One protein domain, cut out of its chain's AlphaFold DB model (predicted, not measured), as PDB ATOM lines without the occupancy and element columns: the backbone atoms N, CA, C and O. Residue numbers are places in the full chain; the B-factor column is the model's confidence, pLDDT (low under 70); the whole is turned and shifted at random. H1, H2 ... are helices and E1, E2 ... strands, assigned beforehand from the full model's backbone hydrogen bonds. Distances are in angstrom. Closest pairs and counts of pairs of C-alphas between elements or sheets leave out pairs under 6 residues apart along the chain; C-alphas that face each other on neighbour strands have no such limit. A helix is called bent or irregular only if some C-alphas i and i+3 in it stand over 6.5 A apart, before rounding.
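Overview. This is residues 202 to 380 of the 527 residues of an uncharacterized protein of Hyaloperonospora arabidopsidis (strain Emoy2) (UniProt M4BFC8). One twisted seven-stranded sheet forms a slab between helices: H4 packs slantwise on one face with its residues 353 to 364, and H3 lies along the strands on the other, with short H2 on that side too. The hairpin E1 and E2 makes a largely uncovered end of the slab. The printed part has 179 residues, with four named helices and seven named strands in the order E1 E2 E3 H1 E4 H2 E5 H3 E6 H4 E7. The sheet, E1 E2 E3 E6 E5 E4 E7, is mixed, and the class is mixed, helices and strands. The whole is compact, with a radius of gyration of the C-alphas of 16.8 A and spans of 50 by 39 by 28 A.

Arrangement. E1, residues 212 to 217, E2, residues 221 to 227, and E3, residues 236 to 242, form a meander, each strand the antiparallel neighbour of the one before; N 214 and O 224 are 2.9 A apart, N 223 and O 240 2.8 A. H1, residues 244 to 247, only just on the sheet with 5 pairs of C-alphas within 10 A, only grazes it. E4, residues 258 to 264, H2, residues 277 to 284, and E5, residues 293 to 299, form a strand-helix-strand unit, two parallel neighbour strands with a helix between; N 296 and O 260 are 2.8 A apart. E5, H3, residues 302 to 315, and E6, residues 321 to 326, form another; N 325 and O 297 are 2.8 A apart. E6 is antiparallel to E3, with N 239 and O 324 2.8 A apart. H3 is over E6 at a height over the sheet of 8.9 A; the closest C-alphas, of Phe 305 and Leu 326, are 6.3 A apart. H4, residues 343 to 364, is on the opposite face, over E5 and E4, at a height of 8.1 A, at 39 degrees to E4 on the local plane; its closest C-alpha to E4 is that of Arg 357, 6.5 A from that of Val 263. E7, residues 371 to 375, is parallel to E4, with N 261 and O 373 2.8 A apart. E6, H4 and E7 form a split strand-helix-strand unit, with E5 and E4 between its strands; the three crossovers are right-handed. O i to N i+4 pairs within hydrogen-bond range number 3 of 4 in H2, 7 of 10 in H3 and 16 of 18 in H4; H1 is too short for any.

Along the chain. E1, 17.3 A long, begins at C-alpha 212 (-28.175, -30.999, -25.169). E2 measures 20.0 A, E3 20.4 A, H1 4.9 A, E4 19.7 A, H2 10.2 A, E5 19.6 A, H3 19.9 A and E6 17.0 A. H4, 32.0 A, is irregular: C-alphas 344 and 347 are 7.0 A apart. E7, 13.1 A, ends at C-alpha 375 (-23.514, -52.556, -44.855).

Size, cuts and confidence. The C-alphas of Pro 250 and Ser 344, the two farthest apart, are 50.9 A apart. The printed part has no cut; the long links are E4 to H2 and E6 to H4. Mean pLDDT of the printed part is 93.2, with residues 332 to 344 under 70.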
ATOM      1  N   LEU A 202     -48.207 -41.352 -33.392       81.44
ATOM      2  CA  LEU A 202     -46.960 -41.454 -32.637       81.44
ATOM      3  C   LEU A 202     -47.192 -40.928 -31.210       81.44
ATOM      4  O   LEU A 202     -47.746 -39.835 -31.058       81.44
ATOM      5  N   PRO A 203     -46.735 -41.641 -30.162       88.62
ATOM      6  CA  PRO A 203     -46.676 -41.081 -28.816       88.62
ATOM      7  C   PRO A 203     -45.835 -39.791 -28.802       88.62
ATOM      8  O   PRO A 203     -44.916 -39.669 -29.613       88.62
ATOM      9  N   PRO A 204     -46.100 -38.831 -27.899       91.38
ATOM     10  CA  PRO A 204     -45.357 -37.573 -27.850       91.38
ATOM     11  C   PRO A 204     -43.874 -37.776 -27.500       91.38
ATOM     12  O   PRO A 204     -43.481 -38.797 -26.933       91.38
ATOM     13  N   LEU A 205     -43.051 -36.770 -27.807       94.06
ATOM     14  CA  LEU A 205     -41.720 -36.631 -27.210       94.06
ATOM     15  C   LEU A 205     -41.865 -36.359 -25.705       94.06
ATOM     16  O   LEU A 205     -42.772 -35.623 -25.310       94.06
ATOM     17  N   ASN A 206     -40.960 -36.888 -24.880       93.25
ATOM     18  CA  ASN A 206     -40.864 -36.481 -23.477       93.25
ATOM     19  C   ASN A 206     -40.339 -35.028 -23.387       93.25
ATOM     20  O   ASN A 206     -39.212 -34.789 -23.828       93.25
ATOM     21  N   PRO A 207     -41.103 -34.058 -22.838       93.25
ATOM     22  CA  PRO A 207     -40.656 -32.668 -22.719       93.25
ATOM     23  C   PRO A 207     -39.509 -32.477 -21.716       93.25
ATOM     24  O   PRO A 207     -38.793 -31.484 -21.818       93.25
ATOM     25  N   ASP A 208     -39.315 -33.416 -20.784       94.56
ATOM     26  CA  ASP A 208     -38.252 -33.345 -19.777       94.56
ATOM     27  C   ASP A 208     -36.875 -33.739 -20.356       94.56
ATOM     28  O   ASP A 208     -35.836 -33.429 -19.773       94.56
ATOM     29  N   VAL A 209     -36.845 -34.377 -21.536       93.50
ATOM     30  CA  VAL A 209     -35.611 -34.662 -22.285       93.50
ATOM     31  C   VAL A 209     -35.300 -33.482 -23.206       93.50
ATOM     32  O   VAL A 209     -35.701 -33.432 -24.370       93.50
ATOM     33  N   ALA A 210     -34.572 -32.508 -22.666       92.50
ATOM     34  CA  ALA A 210     -34.039 -31.400 -23.450       92.50
ATOM     35  C   ALA A 210     -33.014 -31.885 -24.493       92.50
ATOM     36  O   ALA A 210     -32.247 -32.813 -24.238       92.50
ATOM     37  N   PHE A 211     -32.944 -31.197 -25.638       95.62
ATOM     38  CA  PHE A 211     -31.766 -31.283 -26.501       95.62
ATOM     39  C   PHE A 211     -30.555 -30.707 -25.761       95.62
ATOM     40  O   PHE A 211     -30.623 -29.588 -25.246       95.62
ATOM     41  N   GLN A 212     -29.450 -31.447 -25.733       96.69
ATOM     42  CA  GLN A 212     -28.175 -30.999 -25.169       96.69
ATOM     43  C   GLN A 212     -27.048 -31.330 -26.144       96.69
ATOM     44  O   GLN A 212     -27.122 -32.333 -26.849       96.69
ATOM     45  N   ILE A 213     -26.020 -30.485 -26.189       96.50
ATOM     46  CA  ILE A 213     -24.807 -30.710 -26.979       96.50
ATOM     47  C   ILE A 213     -23.620 -30.339 -26.095       96.50
ATOM     48  O   ILE A 213     -23.553 -29.215 -25.594       96.50
ATOM     49  N   THR A 214     -22.692 -31.271 -25.917       97.31
ATOM     50  CA  THR A 214     -21.367 -31.026 -25.344       97.31
ATOM     51  C   THR A 214     -20.298 -31.300 -26.398       97.31
ATOM     52  O   THR A 214     -20.524 -32.039 -27.359       97.31
ATOM     53  N   SER A 215     -19.134 -30.672 -26.239       96.81
ATOM     54  CA  SER A 215     -17.984 -30.895 -27.115       96.81
ATOM     55  C   SER A 215     -16.668 -30.659 -26.381       96.81
ATOM     56  O   SER A 215     -16.559 -29.680 -25.638       96.81
ATOM     57  N   SER A 216     -15.678 -31.504 -26.647       96.19
ATOM     58  CA  SER A 216     -14.280 -31.364 -26.218       96.19
ATOM     59  C   SER A 216     -13.355 -31.347 -27.439       96.19
ATOM     60  O   SER A 216     -13.743 -31.748 -28.534       96.19
ATOM     61  N   SER A 217     -12.149 -30.813 -27.261       92.75
ATOM     62  CA  SER A 217     -11.125 -30.692 -28.302       92.75
ATOM     63  C   SER A 217      -9.773 -30.838 -27.606       92.75
ATOM     64  O   SER A 217      -9.255 -29.877 -27.035       92.75
ATOM     65  N   ASP A 218      -9.284 -32.079 -27.556       90.44
ATOM     66  CA  ASP A 218      -8.059 -32.473 -26.850       90.44
ATOM     67  C   ASP A 218      -7.019 -32.993 -27.864       90.44
ATOM     68  O   ASP A 218      -6.342 -32.198 -28.514       90.44
ATOM     69  N   GLU A 219      -6.904 -34.314 -28.067       92.69
ATOM     70  CA  GLU A 219      -6.236 -34.856 -29.268       92.69
ATOM     71  C   GLU A 219      -7.192 -34.926 -30.474       92.69
ATOM     72  O   GLU A 219      -6.768 -34.754 -31.621       92.69
ATOM     73  N   PHE A 220      -8.481 -35.129 -30.199       97.38
ATOM     74  CA  PHE A 220      -9.563 -35.232 -31.171       97.38
ATOM     75  C   PHE A 220     -10.681 -34.247 -30.828       97.38
ATOM     76  O   PHE A 220     -10.839 -33.868 -29.664       97.38
ATOM     77  N   ASP A 221     -11.473 -33.873 -31.834       97.81
ATOM     78  CA  ASP A 221     -12.711 -33.122 -31.620       97.81
ATOM     79  C   ASP A 221     -13.844 -34.120 -31.343       97.81
ATOM     80  O   ASP A 221     -14.232 -34.900 -32.219       97.81
ATOM     81  N   GLU A 222     -14.373 -34.101 -30.122       98.06
ATOM     82  CA  GLU A 222     -15.495 -34.929 -29.679       98.06
ATOM     83  C   GLU A 222     -16.770 -34.095 -29.543       98.06
ATOM     84  O   GLU A 222     -16.751 -32.960 -29.065       98.06
ATOM     85  N   TYR A 223     -17.902 -34.684 -29.920       97.94
ATOM     86  CA  TYR A 223     -19.237 -34.105 -29.805       97.94
ATOM     87  C   TYR A 223     -20.199 -35.160 -29.260       97.94
ATOM     88  O   TYR A 223     -20.245 -36.286 -29.763       97.94
ATOM     89  N   HIS A 224     -21.002 -34.795 -28.263       97.94
ATOM     90  CA  HIS A 224     -22.026 -35.667 -27.691       97.94
ATOM     91  C   HIS A 224     -23.353 -34.914 -27.614       97.94
ATOM     92  O   HIS A 224     -23.490 -33.899 -26.934       97.94
ATOM     93  N   GLU A 225     -24.324 -35.397 -28.381       97.88
ATOM     94  CA  GLU A 225     -25.649 -34.810 -28.540       97.88
ATOM     95  C   GLU A 225     -26.684 -35.720 -27.860       97.88
ATOM     96  O   GLU A 225     -26.777 -36.906 -28.182       97.88
ATOM     97  N   LEU A 226     -27.490 -35.171 -26.949       97.69
ATOM     98  CA  LEU A 226     -28.649 -35.844 -26.353       97.69
ATOM     99  C   LEU A 226     -29.929 -35.287 -26.979       97.69
ATOM    100  O   LEU A 226     -30.059 -34.070 -27.136       97.69
ATOM    101  N   PHE A 227     -30.889 -36.153 -27.315       97.00
ATOM    102  CA  PHE A 227     -32.146 -35.742 -27.946       97.00
ATOM    103  C   PHE A 227     -33.378 -36.525 -27.456       97.00
ATOM    104  O   PHE A 227     -33.286 -37.715 -27.143       97.00
ATOM    105  N   PRO A 228     -34.572 -35.900 -27.432       96.38
ATOM    106  CA  PRO A 228     -35.819 -36.581 -27.109       96.38
ATOM    107  C   PRO A 228     -36.235 -37.599 -28.182       96.38
ATOM    108  O   PRO A 228     -36.046 -37.413 -29.388       96.38
ATOM    109  N   GLN A 229     -36.873 -38.670 -27.721       94.75
ATOM    110  CA  GLN A 229     -37.381 -39.779 -28.528       94.75
ATOM    111  C   GLN A 229     -38.903 -39.930 -28.350       94.75
ATOM    112  O   GLN A 229     -39.453 -39.589 -27.301       94.75
ATOM    113  N   TYR A 230     -39.606 -40.420 -29.375       92.44
ATOM    114  CA  TYR A 230     -41.071 -40.519 -29.350       92.44
ATOM    115  C   TYR A 230     -41.536 -41.678 -28.459       92.44
ATOM    116  O   TYR A 230     -41.206 -42.837 -28.702       92.44
ATOM    117  N   GLY A 231     -42.323 -41.373 -27.425       91.50
ATOM    118  CA  GLY A 231     -42.829 -42.365 -26.469       91.50
ATOM    119  C   GLY A 231     -41.774 -42.970 -25.546       91.50
ATOM    120  O   GLY A 231     -42.032 -44.019 -24.956       91.50
ATOM    121  N   LYS A 232     -40.598 -42.343 -25.439       92.38
ATOM    122  CA  LYS A 232     -39.491 -42.785 -24.587       92.38
ATOM    123  C   LYS A 232     -39.230 -41.795 -23.465       92.38
ATOM    124  O   LYS A 232     -39.365 -40.588 -23.654       92.38
ATOM    125  N   ASN A 233     -38.828 -42.324 -22.313       94.06
ATOM    126  CA  ASN A 233     -38.388 -41.509 -21.183       94.06
ATOM    127  C   ASN A 233     -36.879 -41.251 -21.266       94.06
ATOM    128  O   ASN A 233     -36.408 -40.227 -20.783       94.06
ATOM    129  N   GLU A 234     -36.147 -42.176 -21.889       94.38
ATOM    130  CA  GLU A 234     -34.722 -42.091 -22.169       94.38
ATOM    131  C   GLU A 234     -34.409 -41.211 -23.393       94.38
ATOM    132  O   GLU A 234     -35.108 -41.241 -24.415       94.38
ATOM    133  N   SER A 235     -33.315 -40.452 -23.305       96.56
ATOM    134  CA  SER A 235     -32.714 -39.776 -24.453       96.56
ATOM    135  C   SER A 235     -32.256 -40.784 -25.504       96.56
ATOM    136  O   SER A 235     -31.832 -41.895 -25.190       96.56
ATOM    137  N   GLY A 236     -32.346 -40.387 -26.770       97.69
ATOM    138  CA  GLY A 236     -31.450 -40.918 -27.789       97.69
ATOM    139  C   GLY A 236     -30.164 -40.097 -27.786       97.69
ATOM    140  O   GLY A 236     -30.146 -38.964 -27.297       97.69
ATOM    141  N   GLU A 237     -29.093 -40.679 -28.306       98.38
ATOM    142  CA  GLU A 237     -27.754 -40.094 -28.231       98.38
ATOM    143  C   GLU A 237     -27.074 -40.130 -29.597       98.38
ATOM    144  O   GLU A 237     -27.281 -41.059 -30.379       98.38
ATOM    145  N   HIS A 238     -26.244 -39.134 -29.885       98.62
ATOM    146  CA  HIS A 238     -25.327 -39.132 -31.019       98.62
ATOM    147  C   HIS A 238     -23.950 -38.695 -30.521       98.62
ATOM    148  O   HIS A 238     -23.746 -37.555 -30.114       98.62
ATOM    149  N   TYR A 239     -23.016 -39.639 -30.518       98.69
ATOM    150  CA  TYR A 239     -21.608 -39.415 -30.226       98.69
ATOM    151  C   TYR A 239     -20.834 -39.367 -31.544       98.69
ATOM    152  O   TYR A 239     -21.030 -40.214 -32.419       98.69
ATOM    153  N   ARG A 240     -19.962 -38.375 -31.699       98.44
ATOM    154  CA  ARG A 240     -19.144 -38.172 -32.895       98.44
ATOM    155  C   ARG A 240     -17.742 -37.762 -32.479       98.44
ATOM    156  O   ARG A 240     -17.597 -36.848 -31.678       98.44
ATOM    157  N   ILE A 241     -16.735 -38.398 -33.063       98.56
ATOM    158  CA  ILE A 241     -15.329 -38.058 -32.846       98.56
ATOM    159  C   ILE A 241     -14.616 -37.874 -34.188       98.56
ATOM    160  O   ILE A 241     -14.891 -38.591 -35.157       98.56
ATOM    161  N   GLU A 242     -13.755 -36.860 -34.261       98.38
ATOM    162  CA  GLU A 242     -13.164 -36.363 -35.502       98.38
ATOM    163  C   GLU A 242     -11.643 -36.209 -35.411       98.38
ATOM    164  O   GLU A 242     -11.099 -35.547 -34.524       98.38
ATOM    165  N   ASN A 243     -10.952 -36.781 -36.396       98.06
ATOM    166  CA  ASN A 243      -9.513 -36.662 -36.570       98.06
ATOM    167  C   ASN A 243      -9.217 -35.426 -37.423       98.06
ATOM    168  O   ASN A 243      -9.095 -35.496 -38.647       98.06
ATOM    169  N   THR A 244      -9.135 -34.270 -36.763       95.81
ATOM    170  CA  THR A 244      -8.924 -32.961 -37.405       95.81
ATOM    171  C   THR A 244      -7.655 -32.912 -38.256       95.81
ATOM    172  O   THR A 244      -7.650 -32.261 -39.300       95.81
ATOM    173  N   ARG A 245      -6.605 -33.652 -37.867       96.06
ATOM    174  CA  ARG A 245      -5.358 -33.795 -38.634       96.06
ATOM    175  C   ARG A 245      -5.625 -34.491 -39.974       96.06
ATOM    176  O   ARG A 245      -5.280 -33.945 -41.016       96.06
ATOM    177  N   VAL A 246      -6.299 -35.644 -39.959       96.50
ATOM    178  CA  VAL A 246      -6.673 -36.402 -41.170       96.50
ATOM    179  C   VAL A 246      -7.678 -35.638 -42.044       96.50
ATOM    180  O   VAL A 246      -7.510 -35.578 -43.260       96.50
ATOM    181  N   LEU A 247      -8.671 -34.980 -41.435       95.19
ATOM    182  CA  LEU A 247      -9.670 -34.136 -42.112       95.19
ATOM    183  C   LEU A 247      -9.094 -32.867 -42.767       95.19
ATOM    184  O   LEU A 247      -9.797 -32.232 -43.561       95.19
ATOM    185  N   ALA A 248      -7.864 -32.481 -42.417       94.81
ATOM    186  CA  ALA A 248      -7.142 -31.346 -42.988       94.81
ATOM    187  C   ALA A 248      -6.094 -31.752 -44.043       94.81
ATOM    188  O   ALA A 248      -5.522 -30.871 -44.688       94.81
ATOM    189  N   GLN A 249      -5.837 -33.051 -44.245       95.94
ATOM    190  CA  GLN A 249      -4.920 -33.520 -45.285       95.94
ATOM    191  C   GLN A 249      -5.547 -33.359 -46.687       95.94
ATOM    192  O   GLN A 249      -6.637 -33.890 -46.927       95.94
ATOM    193  N   PRO A 250      -4.878 -32.670 -47.636       94.06
ATOM    194  CA  PRO A 250      -5.404 -32.485 -48.986       94.06
ATOM    195  C   PRO A 250      -5.609 -33.809 -49.733       94.06
ATOM    196  O   PRO A 250      -4.702 -34.632 -49.818       94.06
ATOM    197  N   GLY A 251      -6.786 -33.981 -50.331       92.88
ATOM    198  CA  GLY A 251      -7.171 -35.152 -51.121       92.88
ATOM    199  C   GLY A 251      -8.115 -36.105 -50.385       92.88
ATOM    200  O   GLY A 251      -8.901 -36.787 -51.047       92.88
ATOM    201  N   ASN A 252      -8.102 -36.120 -49.046       94.56
ATOM    202  CA  ASN A 252      -8.911 -37.042 -48.239       94.56
ATOM    203  C   ASN A 252     -10.410 -36.696 -48.210       94.56
ATOM    204  O   ASN A 252     -11.234 -37.561 -47.910       94.56
ATOM    205  N   ARG A 253     -10.782 -35.454 -48.550       95.50
ATOM    206  CA  ARG A 253     -12.184 -34.992 -48.622       95.50
ATOM    207  C   ARG A 253     -12.598 -34.559 -50.026       95.50
ATOM    208  O   ARG A 253     -13.778 -34.568 -50.366       95.50
ATOM    209  N   GLU A 254     -11.630 -34.169 -50.843       94.19
ATOM    210  CA  GLU A 254     -11.812 -33.611 -52.182       94.19
ATOM    211  C   GLU A 254     -12.094 -34.694 -53.229       94.19
ATOM    212  O   GLU A 254     -12.726 -34.416 -54.247       94.19
ATOM    213  N   THR A 255     -11.636 -35.924 -52.977       94.25
ATOM    214  CA  THR A 255     -11.731 -37.060 -53.903       94.25
ATOM    215  C   THR A 255     -12.099 -38.334 -53.149       94.25
ATOM    216  O   THR A 255     -11.534 -38.609 -52.094       94.25
ATOM    217  N   ASP A 256     -13.001 -39.139 -53.710       96.94
ATOM    218  CA  ASP A 256     -13.256 -40.538 -53.325       96.94
ATOM    219  C   ASP A 256     -13.504 -40.795 -51.822       96.94
ATOM    220  O   ASP A 256     -13.183 -41.862 -51.294       96.94
ATOM    221  N   SER A 257     -14.058 -39.831 -51.089       98.44
ATOM    222  CA  SER A 257     -14.375 -40.011 -49.672       98.44
ATOM    223  C   SER A 257     -15.694 -40.766 -49.496       98.44
ATOM    224  O   SER A 257     -16.698 -40.517 -50.180       98.44
ATOM    225  N   VAL A 258     -15.671 -41.736 -48.585       98.88
ATOM    226  CA  VAL A 258     -16.706 -42.756 -48.392       98.88
ATOM    227  C   VAL A 258     -17.340 -42.581 -47.019       98.88
ATOM    228  O   VAL A 258     -16.644 -42.375 -46.029       98.88
ATOM    229  N   LEU A 259     -18.659 -42.734 -46.942       98.94
ATOM    230  CA  LEU A 259     -19.390 -42.912 -45.694       98.94
ATOM    231  C   LEU A 259     -19.959 -44.334 -45.620       98.94
ATOM    232  O   LEU A 259     -20.913 -44.654 -46.326       98.94
ATOM    233  N   ILE A 260     -19.395 -45.181 -44.761       98.94
ATOM    234  CA  ILE A 260     -19.957 -46.502 -44.452       98.94
ATOM    235  C   ILE A 260     -21.031 -46.335 -43.376       98.94
ATOM    236  O   ILE A 260     -20.784 -45.685 -42.360       98.94
ATOM    237  N   ILE A 261     -22.213 -46.924 -43.570       98.94
ATOM    238  CA  ILE A 261     -23.326 -46.864 -42.614       98.94
ATOM    239  C   ILE A 261     -23.835 -48.274 -42.299       98.94
ATOM    240  O   ILE A 261     -24.300 -48.988 -43.189       98.94
ATOM    241  N   CYS A 262     -23.801 -48.642 -41.016       98.69
ATOM    242  CA  CYS A 262     -24.344 -49.895 -40.491       98.69
ATOM    243  C   CYS A 262     -25.425 -49.619 -39.431       98.69
ATOM    244  O   CYS A 262     -25.249 -48.803 -38.524       98.69
ATOM    245  N   VAL A 263     -26.561 -50.312 -39.553       98.12
ATOM    246  CA  VAL A 263     -27.747 -50.164 -38.692       98.12
ATOM    247  C   VAL A 263     -28.086 -51.519 -38.080       98.12
ATOM    248  O   VAL A 263     -28.339 -52.477 -38.804       98.12
ATOM    249  N   PHE A 264     -28.106 -51.609 -36.751       96.31
ATOM    250  CA  PHE A 264     -28.221 -52.877 -36.026       96.31
ATOM    251  C   PHE A 264     -28.968 -52.720 -34.689       96.31
ATOM    252  O   PHE A 264     -29.268 -51.608 -34.258       96.31
ATOM    253  N   ASN A 265     -29.322 -53.830 -34.031       93.75
ATOM    254  CA  ASN A 265     -30.134 -53.788 -32.805       93.75
ATOM    255  C   ASN A 265     -29.293 -53.903 -31.526       93.75
ATOM    256  O   ASN A 265     -29.343 -53.029 -30.668       93.75
ATOM    257  N   ASP A 266     -28.555 -55.005 -31.400       94.12
ATOM    258  CA  ASP A 266     -27.716 -55.374 -30.251       94.12
ATOM    259  C   ASP A 266     -26.567 -56.308 -30.688       94.12
ATOM    260  O   ASP A 266     -26.501 -56.666 -31.866       94.12
ATOM    261  N   ALA A 267     -25.710 -56.751 -29.761       94.19
ATOM    262  CA  ALA A 267     -24.554 -57.621 -30.022       94.19
ATOM    263  C   ALA A 267     -24.845 -58.852 -30.905       94.19
ATOM    264  O   ALA A 267     -23.999 -59.287 -31.679       94.19
ATOM    265  N   ARG A 268     -26.063 -59.411 -30.861       92.81
ATOM    266  CA  ARG A 268     -26.450 -60.586 -31.669       92.81
ATOM    267  C   ARG A 268     -26.617 -60.269 -33.164       92.81
ATOM    268  O   ARG A 268     -26.897 -61.180 -33.945       92.81
ATOM    269  N   SER A 269     -26.488 -59.000 -33.556       94.25
ATOM    270  CA  SER A 269     -26.575 -58.531 -34.947       94.25
ATOM    271  C   SER A 269     -25.269 -58.731 -35.719       94.25
ATOM    272  O   SER A 269     -25.316 -58.838 -36.933       94.25
ATOM    273  N   TRP A 270     -24.119 -58.836 -35.042       94.69
ATOM    274  CA  TRP A 270     -22.829 -59.132 -35.690       94.69
ATOM    275  C   TRP A 270     -22.760 -60.570 -36.244       94.69
ATOM    276  O   TRP A 270     -21.910 -60.890 -37.077       94.69
ATOM    277  N   GLY A 271     -23.681 -61.433 -35.804       90.75
ATOM    278  CA  GLY A 271     -23.776 -62.848 -36.154       90.75
ATOM    279  C   GLY A 271     -23.153 -63.771 -35.103       90.75
ATOM    280  O   GLY A 271     -22.748 -63.341 -34.025       90.75
ATOM    281  N   GLU A 272     -23.130 -65.070 -35.392       87.25
ATOM    282  CA  GLU A 272     -22.550 -66.073 -34.492       87.25
ATOM    283  C   GLU A 272     -21.032 -65.885 -34.338       87.25
ATOM    284  O   GLU A 272     -20.315 -65.782 -35.333       87.25
ATOM    285  N   ASN A 273     -20.557 -65.879 -33.085       89.94
ATOM    286  CA  ASN A 273     -19.150 -65.720 -32.692       89.94
ATOM    287  C   ASN A 273     -18.455 -64.458 -33.242       89.94
ATOM    288  O   ASN A 273     -17.243 -64.474 -33.426       89.94
ATOM    289  N   ARG A 274     -19.211 -63.378 -33.483       94.38
ATOM    290  CA  ARG A 274     -18.695 -62.076 -33.934       94.38
ATOM    291  C   ARG A 274     -19.133 -60.934 -33.026       94.38
ATOM    292  O   ARG A 274     -20.109 -61.031 -32.285       94.38
ATOM    293  N   THR A 275     -18.407 -59.831 -33.133       95.31
ATOM    294  CA  THR A 275     -18.564 -58.587 -32.386       95.31
ATOM    295  C   THR A 275     -18.383 -57.378 -33.317       95.31
ATOM    296  O   THR A 275     -18.136 -57.521 -34.515       95.31
ATOM    297  N   ILE A 276     -18.441 -56.168 -32.757       95.75
ATOM    298  CA  ILE A 276     -18.023 -54.939 -33.445       95.75
ATOM    299  C   ILE A 276     -16.541 -54.968 -33.891       95.75
ATOM    300  O   ILE A 276     -16.199 -54.330 -34.887       95.75
ATOM    301  N   ALA A 277     -15.652 -55.708 -33.214       95.56
ATOM    302  CA  ALA A 277     -14.248 -55.803 -33.628       95.56
ATOM    303  C   ALA A 277     -14.123 -56.471 -35.009       95.56
ATOM    304  O   ALA A 277     -13.462 -55.934 -35.892       95.56
ATOM    305  N   ASP A 278     -14.876 -57.549 -35.239       96.19
ATOM    306  CA  ASP A 278     -14.977 -58.273 -36.511       96.19
ATOM    307  C   ASP A 278     -15.612 -57.446 -37.649       96.19
ATOM    308  O   ASP A 278     -15.591 -57.859 -38.812       96.19
ATOM    309  N   PHE A 279     -16.247 -56.315 -37.327       96.69
ATOM    310  CA  PHE A 279     -16.736 -55.336 -38.300       96.69
ATOM    311  C   PHE A 279     -15.645 -54.313 -38.645       96.69
ATOM    312  O   PHE A 279     -15.441 -54.024 -39.823       96.69
ATOM    313  N   PHE A 280     -14.902 -53.810 -37.653       96.62
ATOM    314  CA  PHE A 280     -13.749 -52.937 -37.903       96.62
ATOM    315  C   PHE A 280     -12.605 -53.666 -38.620       96.62
ATOM    316  O   PHE A 280     -11.990 -53.075 -39.502       96.62
ATOM    317  N   GLU A 281     -12.363 -54.947 -38.328       96.12
ATOM    318  CA  GLU A 281     -11.412 -55.779 -39.078       96.12
ATOM    319  C   GLU A 281     -11.855 -55.938 -40.542       96.12
ATOM    320  O   GLU A 281     -11.067 -55.703 -41.458       96.12
ATOM    321  N   LEU A 282     -13.138 -56.239 -40.780       96.94
ATOM    322  CA  LEU A 282     -13.708 -56.354 -42.125       96.94
ATOM    323  C   LEU A 282     -13.603 -55.042 -42.921       96.94
ATOM    324  O   LEU A 282     -13.171 -55.073 -44.070       96.94
ATOM    325  N   VAL A 283     -13.948 -53.895 -42.326       96.75
ATOM    326  CA  VAL A 283     -13.796 -52.574 -42.968       96.75
ATOM    327  C   VAL A 283     -12.318 -52.208 -43.154       96.75
ATOM    328  O   VAL A 283     -11.943 -51.640 -44.178       96.75
ATOM    329  N   GLY A 284     -11.460 -52.567 -42.199       95.81
ATOM    330  CA  GLY A 284     -10.016 -52.377 -42.288       95.81
ATOM    331  C   GLY A 284      -9.357 -53.228 -43.378       95.81
ATOM    332  O   GLY A 284      -8.320 -52.824 -43.903       95.81
ATOM    333  N   SER A 285      -9.950 -54.370 -43.743       96.81
ATOM    334  CA  SER A 285      -9.451 -55.277 -44.787       96.81
ATOM    335  C   SER A 285      -9.575 -54.746 -46.221       96.81
ATOM    336  O   SER A 285      -9.092 -55.395 -47.147       96.81
ATOM    337  N   PHE A 286     -10.226 -53.597 -46.436       98.31
ATOM    338  CA  PHE A 286     -10.399 -53.039 -47.774       98.31
ATOM    339  C   PHE A 286      -9.090 -52.476 -48.341       98.31
ATOM    340  O   PHE A 286      -8.334 -51.806 -47.640       98.31
ATOM    341  N   ASP A 287      -8.880 -52.663 -49.647       97.69
ATOM    342  CA  ASP A 287      -7.778 -52.065 -50.414       97.69
ATOM    343  C   ASP A 287      -8.085 -50.577 -50.684       97.69
ATOM    344  O   ASP A 287      -8.319 -50.148 -51.817       97.69
ATOM    345  N   TYR A 288      -8.196 -49.795 -49.608       98.12
ATOM    346  CA  TYR A 288      -8.706 -48.428 -49.617       98.12
ATOM    347  C   TYR A 288      -8.076 -47.593 -48.498       98.12
ATOM    348  O   TYR A 288      -7.836 -48.098 -47.403       98.12
ATOM    349  N   ASN A 289      -7.836 -46.297 -48.733       97.31
ATOM    350  CA  ASN A 289      -7.285 -45.436 -47.684       97.31
ATOM    351  C   ASN A 289      -8.325 -45.220 -46.567       97.31
ATOM    352  O   ASN A 289      -9.366 -44.603 -46.804       97.31
ATOM    353  N   ARG A 290      -8.025 -45.687 -45.347       97.38
ATOM    354  CA  ARG A 290      -8.871 -45.516 -44.150       97.38
ATOM    355  C   ARG A 290      -9.112 -44.034 -43.835       97.38
ATOM    356  O   ARG A 290     -10.227 -43.660 -43.479       97.38
ATOM    357  N   GLU A 291      -8.151 -43.164 -44.152       97.62
ATOM    358  CA  GLU A 291      -8.291 -41.707 -44.033       97.62
ATOM    359  C   GLU A 291      -9.391 -41.090 -44.927       97.62
ATOM    360  O   GLU A 291      -9.825 -39.963 -44.684       97.62
ATOM    361  N   LYS A 292      -9.879 -41.818 -45.942       98.25
ATOM    362  CA  LYS A 292     -11.027 -41.422 -46.776       98.25
ATOM    363  C   LYS A 292     -12.370 -41.986 -46.282       98.25
ATOM    364  O   LYS A 292     -13.404 -41.646 -46.854       98.25
ATOM    365  N   ILE A 293     -12.391 -42.843 -45.254       98.62
ATOM    366  CA  ILE A 293     -13.582 -43.588 -44.812       98.62
ATOM    367  C   ILE A 293     -14.146 -43.004 -43.510       98.62
ATOM    368  O   ILE A 293     -13.607 -43.202 -42.429       98.62
ATOM    369  N   SER A 294     -15.297 -42.342 -43.578       98.75
ATOM    370  CA  SER A 294     -16.129 -42.103 -42.389       98.75
ATOM    371  C   SER A 294     -16.987 -43.328 -42.083       98.75
ATOM    372  O   SER A 294     -17.500 -43.964 -43.006       98.75
ATOM    373  N   ILE A 295     -17.218 -43.629 -40.803       98.88
ATOM    374  CA  ILE A 295     -18.097 -44.732 -40.381       98.88
ATOM    375  C   ILE A 295     -19.237 -44.182 -39.518       98.88
ATOM    376  O   ILE A 295     -19.014 -43.388 -38.607       98.88
ATOM    377  N   THR A 296     -20.469 -44.605 -39.804       98.88
ATOM    378  CA  THR A 296     -21.659 -44.355 -38.984       98.88
ATOM    379  C   THR A 296     -22.281 -45.661 -38.522       98.88
ATOM    380  O   THR A 296     -22.608 -46.532 -39.328       98.88
ATOM    381  N   LEU A 297     -22.497 -45.763 -37.217       98.88
ATOM    382  CA  LEU A 297     -23.132 -46.894 -36.558       98.88
ATOM    383  C   LEU A 297     -24.413 -46.419 -35.869       98.88
ATOM    384  O   LEU A 297     -24.365 -45.499 -35.058       98.88
ATOM    385  N   LEU A 298     -25.557 -47.043 -36.159       98.69
ATOM    386  CA  LEU A 298     -26.803 -46.806 -35.420       98.69
ATOM    387  C   LEU A 298     -27.228 -48.083 -34.702       98.69
ATOM    388  O   LEU A 298     -27.436 -49.115 -35.340       98.69
ATOM    389  N   THR A 299     -27.387 -47.986 -33.383       98.12
ATOM    390  CA  THR A 299     -27.826 -49.074 -32.508       98.12
ATOM    391  C   THR A 299     -29.106 -48.723 -31.751       98.12
ATOM    392  O   THR A 299     -29.360 -47.560 -31.433       98.12
ATOM    393  N   SER A 300     -29.898 -49.738 -31.404       95.44
ATOM    394  CA  SER A 300     -30.992 -49.618 -30.428       95.44
ATOM    395  C   SER A 300     -30.606 -50.122 -29.025       95.44
ATOM    396  O   SER A 300     -31.439 -50.085 -28.118       95.44
ATOM    397  N   SER A 301     -29.358 -50.567 -28.824       95.88
ATOM    398  CA  SER A 301     -28.840 -51.092 -27.555       95.88
ATOM    399  C   SER A 301     -27.882 -50.113 -26.876       95.88
ATOM    400  O   SER A 301     -26.785 -49.854 -27.366       95.88
ATOM    401  N   ASN A 302     -28.249 -49.646 -25.679       96.25
ATOM    402  CA  ASN A 302     -27.372 -48.813 -24.850       96.25
ATOM    403  C   ASN A 302     -26.073 -49.540 -24.437       96.25
ATOM    404  O   ASN A 302     -25.021 -48.923 -24.301       96.25
ATOM    405  N   ALA A 303     -26.123 -50.867 -24.269       96.75
ATOM    406  CA  ALA A 303     -24.941 -51.662 -23.928       96.75
ATOM    407  C   ALA A 303     -23.938 -51.746 -25.093       96.75
ATOM    408  O   ALA A 303     -22.730 -51.701 -24.861       96.75
ATOM    409  N   GLU A 304     -24.428 -51.797 -26.338       96.69
ATOM    410  CA  GLU A 304     -23.564 -51.677 -27.518       96.69
ATOM    411  C   GLU A 304     -23.012 -50.255 -27.618       96.69
ATOM    412  O   GLU A 304     -21.805 -50.089 -27.762       96.69
ATOM    413  N   PHE A 305     -23.858 -49.229 -27.464       98.06
ATOM    414  CA  PHE A 305     -23.444 -47.825 -27.533       98.06
ATOM    415  C   PHE A 305     -22.252 -47.528 -26.602       98.06
ATOM    416  O   PHE A 305     -21.188 -47.122 -27.068       98.06
ATOM    417  N   LEU A 306     -22.372 -47.856 -25.311       97.19
ATOM    418  CA  LEU A 306     -21.320 -47.648 -24.303       97.19
ATOM    419  C   LEU A 306     -20.063 -48.521 -24.495       97.19
ATOM    420  O   LEU A 306     -19.024 -48.249 -23.886       97.19
ATOM    421  N   THR A 307     -20.149 -49.584 -25.298       96.69
ATOM    422  CA  THR A 307     -19.003 -50.433 -25.665       96.69
ATOM    423  C   THR A 307     -18.276 -49.847 -26.874       96.69
ATOM    424  O   THR A 307     -17.055 -49.702 -26.868       96.69
ATOM    425  N   ILE A 308     -19.032 -49.444 -27.892       98.12
ATOM    426  CA  ILE A 308     -18.524 -48.954 -29.174       98.12
ATOM    427  C   ILE A 308     -17.947 -47.540 -29.038       98.12
ATOM    428  O   ILE A 308     -16.894 -47.267 -29.608       98.12
ATOM    429  N   GLN A 309     -18.552 -46.685 -28.207       97.00
ATOM    430  CA  GLN A 309     -18.026 -45.358 -27.863       97.00
ATOM    431  C   GLN A 309     -16.576 -45.427 -27.348       97.00
ATOM    432  O   GLN A 309     -15.747 -44.604 -27.718       97.00
ATOM    433  N   LYS A 310     -16.240 -46.451 -26.554       95.75
ATOM    434  CA  LYS A 310     -14.876 -46.658 -26.037       95.75
ATOM    435  C   LYS A 310     -13.913 -47.162 -27.110       95.75
ATOM    436  O   LYS A 310     -12.749 -46.787 -27.098       95.75
ATOM    437  N   LEU A 311     -14.389 -47.996 -28.037       96.12
ATOM    438  CA  LEU A 311     -13.584 -48.502 -29.156       96.12
ATOM    439  C   LEU A 311     -13.291 -47.423 -30.206       96.12
ATOM    440  O   LEU A 311     -12.253 -47.484 -30.861       96.12
ATOM    441  N   PHE A 312     -14.163 -46.422 -30.355       97.56
ATOM    442  CA  PHE A 312     -13.925 -45.294 -31.259       97.56
ATOM    443  C   PHE A 312     -12.636 -44.537 -30.920       97.56
ATOM    444  O   PHE A 312     -11.913 -44.175 -31.844       97.56
ATOM    445  N   LEU A 313     -12.298 -44.390 -29.634       94.44
ATOM    446  CA  LEU A 313     -11.035 -43.790 -29.182       94.44
ATOM    447  C   LEU A 313      -9.796 -44.555 -29.687       94.44
ATOM    448  O   LEU A 313      -8.752 -43.950 -29.893       94.44
ATOM    449  N   THR A 314      -9.908 -45.865 -29.932       94.94
ATOM    450  CA  THR A 314      -8.824 -46.670 -30.517       94.94
ATOM    451  C   THR A 314      -8.761 -46.518 -32.038       94.94
ATOM    452  O   THR A 314      -7.679 -46.360 -32.597       94.94
ATOM    453  N   TYR A 315      -9.908 -46.559 -32.724       96.62
ATOM    454  CA  TYR A 315      -9.949 -46.570 -34.193       96.62
ATOM    455  C   TYR A 315      -9.830 -45.182 -34.843       96.62
ATOM    456  O   TYR A 315      -9.414 -45.090 -35.995       96.62
ATOM    457  N   ILE A 316     -10.157 -44.090 -34.144       97.38
ATOM    458  CA  ILE A 316     -10.162 -42.733 -34.728       97.38
ATOM    459  C   ILE A 316      -8.783 -42.264 -35.227       97.38
ATOM    460  O   ILE A 316      -8.702 -41.420 -36.118       97.38
ATOM    461  N   HIS A 317      -7.689 -42.854 -34.739       96.75
ATOM    462  CA  HIS A 317      -6.346 -42.604 -35.272       96.75
ATOM    463  C   HIS A 317      -6.226 -42.930 -36.777       96.75
ATOM    464  O   HIS A 317      -5.386 -42.337 -37.449       96.75
ATOM    465  N   GLU A 318      -7.075 -43.818 -37.311       95.94
ATOM    466  CA  GLU A 318      -7.033 -44.299 -38.700       95.94
ATOM    467  C   GLU A 318      -8.107 -43.696 -39.623       95.94
ATOM    468  O   GLU A 318      -8.020 -43.836 -40.842       95.94
ATOM    469  N   PHE A 319      -9.133 -43.051 -39.060       97.75
ATOM    470  CA  PHE A 319     -10.318 -42.595 -39.793       97.75
ATOM    471  C   PHE A 319     -10.545 -41.081 -39.609       97.75
ATOM    472  O   PHE A 319     -10.301 -40.551 -38.529       97.75
ATOM    473  N   PRO A 320     -11.076 -40.354 -40.610       97.75
ATOM    474  CA  PRO A 320     -11.387 -38.927 -40.502       97.75
ATOM    475  C   PRO A 320     -12.480 -38.633 -39.464       97.75
ATOM    476  O   PRO A 320     -12.421 -37.620 -38.769       97.75
ATOM    477  N   ARG A 321     -13.505 -39.489 -39.374       98.38
ATOM    478  CA  ARG A 321     -14.677 -39.298 -38.508       98.38
ATOM    479  C   ARG A 321     -15.364 -40.627 -38.207       98.38
ATOM    480  O   ARG A 321     -15.677 -41.387 -39.127       98.38
ATOM    481  N   LEU A 322     -15.701 -40.838 -36.937       98.75
ATOM    482  CA  LEU A 322     -16.556 -41.930 -36.477       98.75
ATOM    483  C   LEU A 322     -17.812 -41.345 -35.803       98.75
ATOM    484  O   LEU A 322     -17.707 -40.477 -34.936       98.75
ATOM    485  N   SER A 323     -18.999 -41.813 -36.200       98.81
ATOM    486  CA  SER A 323     -20.303 -41.417 -35.640       98.81
ATOM    487  C   SER A 323     -21.065 -42.632 -35.106       98.81
ATOM    488  O   SER A 323     -21.164 -43.662 -35.770       98.81
ATOM    489  N   LEU A 324     -21.642 -42.499 -33.916       98.75
ATOM    490  CA  LEU A 324     -22.397 -43.533 -33.216       98.75
ATOM    491  C   LEU A 324     -23.717 -42.950 -32.708       98.75
ATOM    492  O   LEU A 324     -23.725 -41.939 -32.015       98.75
ATOM    493  N   ILE A 325     -24.832 -43.593 -33.041       98.81
ATOM    494  CA  ILE A 325     -26.182 -43.135 -32.702       98.81
ATOM    495  C   ILE A 325     -26.891 -44.210 -31.875       98.81
ATOM    496  O   ILE A 325     -27.056 -45.339 -32.338       98.81
ATOM    497  N   LEU A 326     -27.370 -43.848 -30.684       98.44
ATOM    498  CA  LEU A 326     -28.355 -44.620 -29.929       98.44
ATOM    499  C   LEU A 326     -29.754 -44.115 -30.282       98.44
ATOM    500  O   LEU A 326     -30.133 -43.000 -29.917       98.44
ATOM    501  N   ARG A 327     -30.550 -44.943 -30.966       96.50
ATOM    502  CA  ARG A 327     -31.971 -44.662 -31.199       96.50
ATOM    503  C   ARG A 327     -32.799 -45.944 -31.175       96.50
ATOM    504  O   ARG A 327     -32.465 -46.920 -31.842       96.50
ATOM    505  N   ASN A 328     -33.882 -45.946 -30.400       93.56
ATOM    506  CA  ASN A 328     -34.695 -47.135 -30.127       93.56
ATOM    507  C   ASN A 328     -36.224 -46.901 -30.238       93.56
ATOM    508  O   ASN A 328     -37.005 -47.797 -29.914       93.56
ATOM    509  N   ASP A 329     -36.668 -45.728 -30.709       90.00
ATOM    510  CA  ASP A 329     -38.085 -45.324 -30.786       90.00
ATOM    511  C   ASP A 329     -38.808 -45.679 -32.100       90.00
ATOM    512  O   ASP A 329     -40.007 -45.432 -32.239       90.00
ATOM    513  N   PHE A 330     -38.122 -46.284 -33.077       86.38
ATOM    514  CA  PHE A 330     -38.776 -46.798 -34.292       86.38
ATOM    515  C   PHE A 330     -39.128 -48.292 -34.185       86.38
ATOM    516  O   PHE A 330     -39.866 -48.808 -35.028       86.38
ATOM    517  N   ALA A 331     -38.618 -48.986 -33.161       76.69
ATOM    518  CA  ALA A 331     -38.882 -50.397 -32.911       76.69
ATOM    519  C   ALA A 331     -40.326 -50.626 -32.424       76.69
ATOM    520  O   ALA A 331     -40.776 -50.022 -31.454       76.69
ATOM    521  N   GLN A 332     -41.053 -51.531 -33.084       68.94
ATOM    522  CA  GLN A 332     -42.391 -51.944 -32.654       68.94
ATOM    523  C   GLN A 332     -42.308 -53.118 -31.672       68.94
ATOM    524  O   GLN A 332     -41.562 -54.075 -31.893       68.94
ATOM    525  N   GLY A 333     -43.113 -53.067 -30.607       63.75
ATOM    526  CA  GLY A 333     -43.222 -54.158 -29.641       63.75
ATOM    527  C   GLY A 333     -43.679 -55.467 -30.295       63.75
ATOM    528  O   GLY A 333     -44.547 -55.471 -31.165       63.75
ATOM    529  N   GLY A 334     -43.093 -56.587 -29.867       58.97
ATOM    530  CA  GLY A 334     -43.446 -57.928 -30.346       58.97
ATOM    531  C   GLY A 334     -42.673 -58.429 -31.573       58.97
ATOM    532  O   GLY A 334     -42.839 -59.595 -31.929       58.97
ATOM    533  N   LEU A 335     -41.807 -57.624 -32.198       64.56
ATOM    534  CA  LEU A 335     -40.885 -58.107 -33.237       64.56
ATOM    535  C   LEU A 335     -39.711 -58.882 -32.600       64.56
ATOM    536  O   LEU A 335     -39.035 -58.371 -31.711       64.56
ATOM    537  N   THR A 336     -39.442 -60.107 -33.063       64.31
ATOM    538  CA  THR A 336     -38.349 -60.979 -32.582       64.31
ATOM    539  C   THR A 336     -37.546 -61.551 -33.754       64.31
ATOM    540  O   THR A 336     -38.059 -61.642 -34.869       64.31
ATOM    541  N   ARG A 337     -36.305 -62.022 -33.520       61.06
ATOM    542  CA  ARG A 337     -35.504 -62.689 -34.575       61.06
ATOM    543  C   ARG A 337     -36.252 -63.875 -35.203       61.06
ATOM    544  O   ARG A 337     -36.224 -64.025 -36.416       61.06
ATOM    545  N   SER A 338     -36.996 -64.637 -34.400       64.19
ATOM    546  CA  SER A 338     -37.783 -65.795 -34.846       64.19
ATOM    547  C   SER A 338     -39.084 -65.456 -35.589       64.19
ATOM    548  O   SER A 338     -39.583 -66.298 -36.329       64.19
ATOM    549  N   ASN A 339     -39.659 -64.255 -35.430       68.62
ATOM    550  CA  ASN A 339     -40.914 -63.884 -36.102       68.62
ATOM    551  C   ASN A 339     -40.758 -62.843 -37.229       68.62
ATOM    552  O   ASN A 339     -41.697 -62.658 -38.005       68.62
ATOM    553  N   ARG A 340     -39.571 -62.231 -37.387       64.94
ATOM    554  CA  ARG A 340     -39.283 -61.139 -38.343       64.94
ATOM    555  C   ARG A 340     -39.499 -61.463 -39.832       64.94
ATOM    556  O   ARG A 340     -39.498 -60.541 -40.651       64.94
ATOM    557  N   HIS A 341     -39.648 -62.746 -40.169       64.06
ATOM    558  CA  HIS A 341     -39.903 -63.261 -41.521       64.06
ATOM    559  C   HIS A 341     -41.397 -63.529 -41.799       64.06
ATOM    560  O   HIS A 341     -41.753 -63.901 -42.913       64.06
ATOM    561  N   ARG A 342     -42.298 -63.332 -40.821       64.75
ATOM    562  CA  ARG A 342     -43.750 -63.430 -41.053       64.75
ATOM    563  C   ARG A 342     -44.220 -62.278 -41.961       64.75
ATOM    564  O   ARG A 342     -43.976 -61.125 -41.597       64.75
ATOM    565  N   PRO A 343     -44.961 -62.535 -43.060       63.81
ATOM    566  CA  PRO A 343     -45.403 -61.483 -43.986       63.81
ATOM    567  C   PRO A 343     -46.167 -60.333 -43.311       63.81
ATOM    568  O   PRO A 343     -45.933 -59.169 -43.618       63.81
ATOM    569  N   SER A 344     -47.002 -60.638 -42.311       64.50
ATOM    570  CA  SER A 344     -47.762 -59.642 -41.538       64.50
ATOM    571  C   SER A 344     -46.909 -58.691 -40.684       64.50
ATOM    572  O   SER A 344     -47.408 -57.653 -40.261       64.50
ATOM    573  N   LEU A 345     -45.635 -59.017 -40.434       72.31
ATOM    574  CA  LEU A 345     -44.679 -58.164 -39.714       72.31
ATOM    575  C   LEU A 345     -43.621 -57.550 -40.647       72.31
ATOM    576  O   LEU A 345     -42.981 -56.561 -40.285       72.31
ATOM    577  N   GLN A 346     -43.445 -58.103 -41.852       76.44
ATOM    578  CA  GLN A 346     -42.393 -57.727 -42.799       76.44
ATOM    579  C   GLN A 346     -42.470 -56.250 -43.211       76.44
ATOM    580  O   GLN A 346     -41.459 -55.555 -43.136       76.44
ATOM    581  N   GLY A 347     -43.656 -55.747 -43.574       82.75
ATOM    582  CA  GLY A 347     -43.839 -54.345 -43.981       82.75
ATOM    583  C   GLY A 347     -43.507 -53.344 -42.869       82.75
ATOM    584  O   GLY A 347     -42.784 -52.374 -43.095       82.75
ATOM    585  N   ASN A 348     -43.935 -53.614 -41.632       82.50
ATOM    586  CA  ASN A 348     -43.592 -52.764 -40.488       82.50
ATOM    587  C   ASN A 348     -42.107 -52.860 -40.105       82.50
ATOM    588  O   ASN A 348     -41.513 -51.843 -39.741       82.50
ATOM    589  N   ARG A 349     -41.474 -54.035 -40.250       86.19
ATOM    590  CA  ARG A 349     -40.018 -54.184 -40.091       86.19
ATOM    591  C   ARG A 349     -39.251 -53.370 -41.134       86.19
ATOM    592  O   ARG A 349     -38.356 -52.622 -40.759       86.19
ATOM    593  N   ARG A 350     -39.618 -53.477 -42.416       90.38
ATOM    594  CA  ARG A 350     -39.042 -52.679 -43.511       90.38
ATOM    595  C   ARG A 350     -39.218 -51.180 -43.255       90.38
ATOM    596  O   ARG A 350     -38.246 -50.439 -43.312       90.38
ATOM    597  N   ARG A 351     -40.414 -50.735 -42.853       91.31
ATOM    598  CA  ARG A 351     -40.681 -49.338 -42.462       91.31
ATOM    599  C   ARG A 351     -39.774 -48.854 -41.324       91.31
ATOM    600  O   ARG A 351     -39.270 -47.736 -41.387       91.31
ATOM    601  N   MET A 352     -39.563 -49.672 -40.293       91.56
ATOM    602  CA  MET A 352     -38.661 -49.359 -39.178       91.56
ATOM    603  C   MET A 352     -37.195 -49.257 -39.636       91.56
ATOM    604  O   MET A 352     -36.537 -48.265 -39.323       91.56
ATOM    605  N   LEU A 353     -36.715 -50.209 -40.446       93.62
ATOM    606  CA  LEU A 353     -35.352 -50.198 -40.990       93.62
ATOM    607  C   LEU A 353     -35.110 -48.999 -41.916       93.62
ATOM    608  O   LEU A 353     -34.111 -48.305 -41.750       93.62
ATOM    609  N   ALA A 354     -36.054 -48.688 -42.812       96.81
ATOM    610  CA  ALA A 354     -36.007 -47.500 -43.666       96.81
ATOM    611  C   ALA A 354     -35.878 -46.210 -42.839       96.81
ATOM    612  O   ALA A 354     -35.072 -45.342 -43.165       96.81
ATOM    613  N   ARG A 355     -36.634 -46.088 -41.734       96.38
ATOM    614  CA  ARG A 355     -36.535 -44.929 -40.831       96.38
ATOM    615  C   ARG A 355     -35.160 -44.836 -40.164       96.38
ATOM    616  O   ARG A 355     -34.613 -43.740 -40.135       96.38
ATOM    617  N   TYR A 356     -34.593 -45.936 -39.658       97.62
ATOM    618  CA  TYR A 356     -33.256 -45.905 -39.044       97.62
ATOM    619  C   TYR A 356     -32.144 -45.627 -40.063       97.62
ATOM    620  O   TYR A 356     -31.300 -44.776 -39.794       97.62
ATOM    621  N   ARG A 357     -32.168 -46.270 -41.240       98.38
ATOM    622  CA  ARG A 357     -31.206 -46.005 -42.324       98.38
ATOM    623  C   ARG A 357     -31.266 -44.532 -42.744       98.38
ATOM    624  O   ARG A 357     -30.261 -43.833 -42.652       98.38
ATOM    625  N   ASN A 358     -32.450 -44.006 -43.065       98.62
ATOM    626  CA  ASN A 358     -32.602 -42.591 -43.420       98.62
ATOM    627  C   ASN A 358     -32.170 -41.641 -42.287       98.62
ATOM    628  O   ASN A 358     -31.566 -40.613 -42.573       98.62
ATOM    629  N   TYR A 359     -32.447 -41.967 -41.018       98.44
ATOM    630  CA  TYR A 359     -32.008 -41.148 -39.882       98.44
ATOM    631  C   TYR A 359     -30.479 -41.091 -39.784       98.44
ATOM    632  O   TYR A 359     -29.924 -40.000 -39.725       98.44
ATOM    633  N   ALA A 360     -29.797 -42.240 -39.847       98.62
ATOM    634  CA  ALA A 360     -28.337 -42.303 -39.810       98.62
ATOM    635  C   ALA A 360     -27.698 -41.451 -40.922       98.62
ATOM    636  O   ALA A 360     -26.869 -40.593 -40.635       98.62
ATOM    637  N   LEU A 361     -28.155 -41.616 -42.171       98.81
ATOM    638  CA  LEU A 361     -27.686 -40.830 -43.318       98.81
ATOM    639  C   LEU A 361     -27.879 -39.321 -43.119       98.81
ATOM    640  O   LEU A 361     -26.947 -38.549 -43.329       98.81
ATOM    641  N   LEU A 362     -29.087 -38.900 -42.732       98.38
ATOM    642  CA  LEU A 362     -29.434 -37.483 -42.586       98.38
ATOM    643  C   LEU A 362     -28.744 -36.821 -41.381       98.38
ATOM    644  O   LEU A 362     -28.565 -35.606 -41.389       98.38
ATOM    645  N   SER A 363     -28.342 -37.601 -40.373       98.12
ATOM    646  CA  SER A 363     -27.580 -37.120 -39.216       98.12
ATOM    647  C   SER A 363     -26.071 -37.018 -39.463       98.12
ATOM    648  O   SER A 363     -25.427 -36.193 -38.818       98.12
ATOM    649  N   THR A 364     -25.483 -37.830 -40.356       98.50
ATOM    650  CA  THR A 364     -24.012 -37.931 -40.463       98.50
ATOM    651  C   THR A 364     -23.419 -37.623 -41.839       98.50
ATOM    652  O   THR A 364     -22.248 -37.231 -41.894       98.50
ATOM    653  N   MET A 365     -24.178 -37.706 -42.939       98.44
ATOM    654  CA  MET A 365     -23.652 -37.401 -44.276       98.44
ATOM    655  C   MET A 365     -23.258 -35.929 -44.407       98.44
ATOM    656  O   MET A 365     -24.027 -35.021 -44.102       98.44
ATOM    657  N   GLN A 366     -22.037 -35.695 -44.882       98.00
ATOM    658  CA  GLN A 366     -21.457 -34.366 -45.029       98.00
ATOM    659  C   GLN A 366     -21.512 -33.874 -46.479       98.00
ATOM    660  O   GLN A 366     -21.748 -34.626 -47.427       98.00
ATOM    661  N   SER A 367     -21.239 -32.583 -46.670       97.00
ATOM    662  CA  SER A 367     -21.100 -31.966 -47.995       97.00
ATOM    663  C   SER A 367     -19.939 -32.532 -48.820       97.00
ATOM    664  O   SER A 367     -19.974 -32.432 -50.041       97.00
ATOM    665  N   TRP A 368     -18.933 -33.128 -48.170       97.50
ATOM    666  CA  TRP A 368     -17.715 -33.625 -48.814       97.50
ATOM    667  C   TRP A 368     -17.740 -35.114 -49.180       97.50
ATOM    668  O   TRP A 368     -17.009 -35.492 -50.082       97.50
ATOM    669  N   HIS A 369     -18.598 -35.948 -48.575       98.62
ATOM    670  CA  HIS A 369     -18.711 -37.368 -48.954       98.62
ATOM    671  C   HIS A 369     -19.087 -37.517 -50.437       98.62
ATOM    672  O   HIS A 369     -20.108 -36.977 -50.865       98.62
ATOM    673  N   GLN A 370     -18.307 -38.251 -51.234       98.62
ATOM    674  CA  GLN A 370     -18.659 -38.555 -52.630       98.62
ATOM    675  C   GLN A 370     -19.466 -39.863 -52.738       98.62
ATOM    676  O   GLN A 370     -20.327 -39.992 -53.616       98.62
ATOM    677  N   HIS A 371     -19.261 -40.802 -51.810       98.88
ATOM    678  CA  HIS A 371     -19.847 -42.146 -51.837       98.88
ATOM    679  C   HIS A 371     -20.460 -42.524 -50.485       98.88
ATOM    680  O   HIS A 371     -19.942 -42.150 -49.434       98.88
ATOM    681  N   VAL A 372     -21.537 -43.309 -50.505       98.94
ATOM    682  CA  VAL A 372     -22.156 -43.915 -49.319       98.94
ATOM    683  C   VAL A 372     -22.222 -45.426 -49.524       98.94
ATOM    684  O   VAL A 372     -22.583 -45.888 -50.604       98.94
ATOM    685  N   VAL A 373     -21.876 -46.204 -48.501       98.88
ATOM    686  CA  VAL A 373     -21.952 -47.670 -48.521       98.88
ATOM    687  C   VAL A 373     -22.749 -48.153 -47.320       98.88
ATOM    688  O   VAL A 373     -22.317 -48.063 -46.175       98.88
ATOM    689  N   TRP A 374     -23.924 -48.691 -47.603       98.81
ATOM    690  CA  TRP A 374     -24.756 -49.413 -46.654       98.81
ATOM    691  C   TRP A 374     -24.190 -50.813 -46.460       98.81
ATOM    692  O   TRP A 374     -23.887 -51.483 -47.449       98.81
ATOM    693  N   LEU A 375     -24.047 -51.243 -45.209       98.38
ATOM    694  CA  LEU A 375     -23.514 -52.556 -44.855       98.38
ATOM    695  C   LEU A 375     -24.246 -53.120 -43.632       98.38
ATOM    696  O   LEU A 375     -24.293 -52.469 -42.588       98.38
ATOM    697  N   ASP A 376     -24.790 -54.330 -43.749       97.19
ATOM    698  CA  ASP A 376     -25.440 -55.022 -42.631       97.19
ATOM    699  C   ASP A 376     -24.416 -55.733 -41.731       97.19
ATOM    700  O   ASP A 376     -23.469 -56.368 -42.207       97.19
ATOM    701  N   ALA A 377     -24.622 -55.617 -40.414       96.75
ATOM    702  CA  ALA A 377     -23.713 -56.071 -39.355       96.75
ATOM    703  C   ALA A 377     -23.345 -57.563 -39.445       96.75
ATOM    704  O   ALA A 377     -22.215 -57.957 -39.140       96.75
ATOM    705  N   ASP A 378     -24.285 -58.390 -39.896       94.69
ATOM    706  CA  ASP A 378     -24.156 -59.832 -40.056       94.69
ATOM    707  C   ASP A 378     -23.445 -60.252 -41.365       94.69
ATOM    708  O   ASP A 378     -23.322 -61.447 -41.645       94.69
ATOM    709  N   THR A 379     -22.864 -59.308 -42.120       96.19
ATOM    710  CA  THR A 379     -21.890 -59.574 -43.201       96.19
ATOM    711  C   THR A 379     -20.514 -59.926 -42.627       96.19
ATOM    712  O   THR A 379     -19.977 -59.174 -41.814       96.19
ATOM    713  N   LYS A 380     -19.909 -61.042 -43.067       94.75
ATOM    714  CA  LYS A 380     -18.616 -61.546 -42.546       94.75
ATOM    715  C   LYS A 380     -17.455 -61.589 -43.541       94.75
ATOM    716  O   LYS A 380     -16.326 -61.799 -43.118       94.75
TER     717      LYS A 380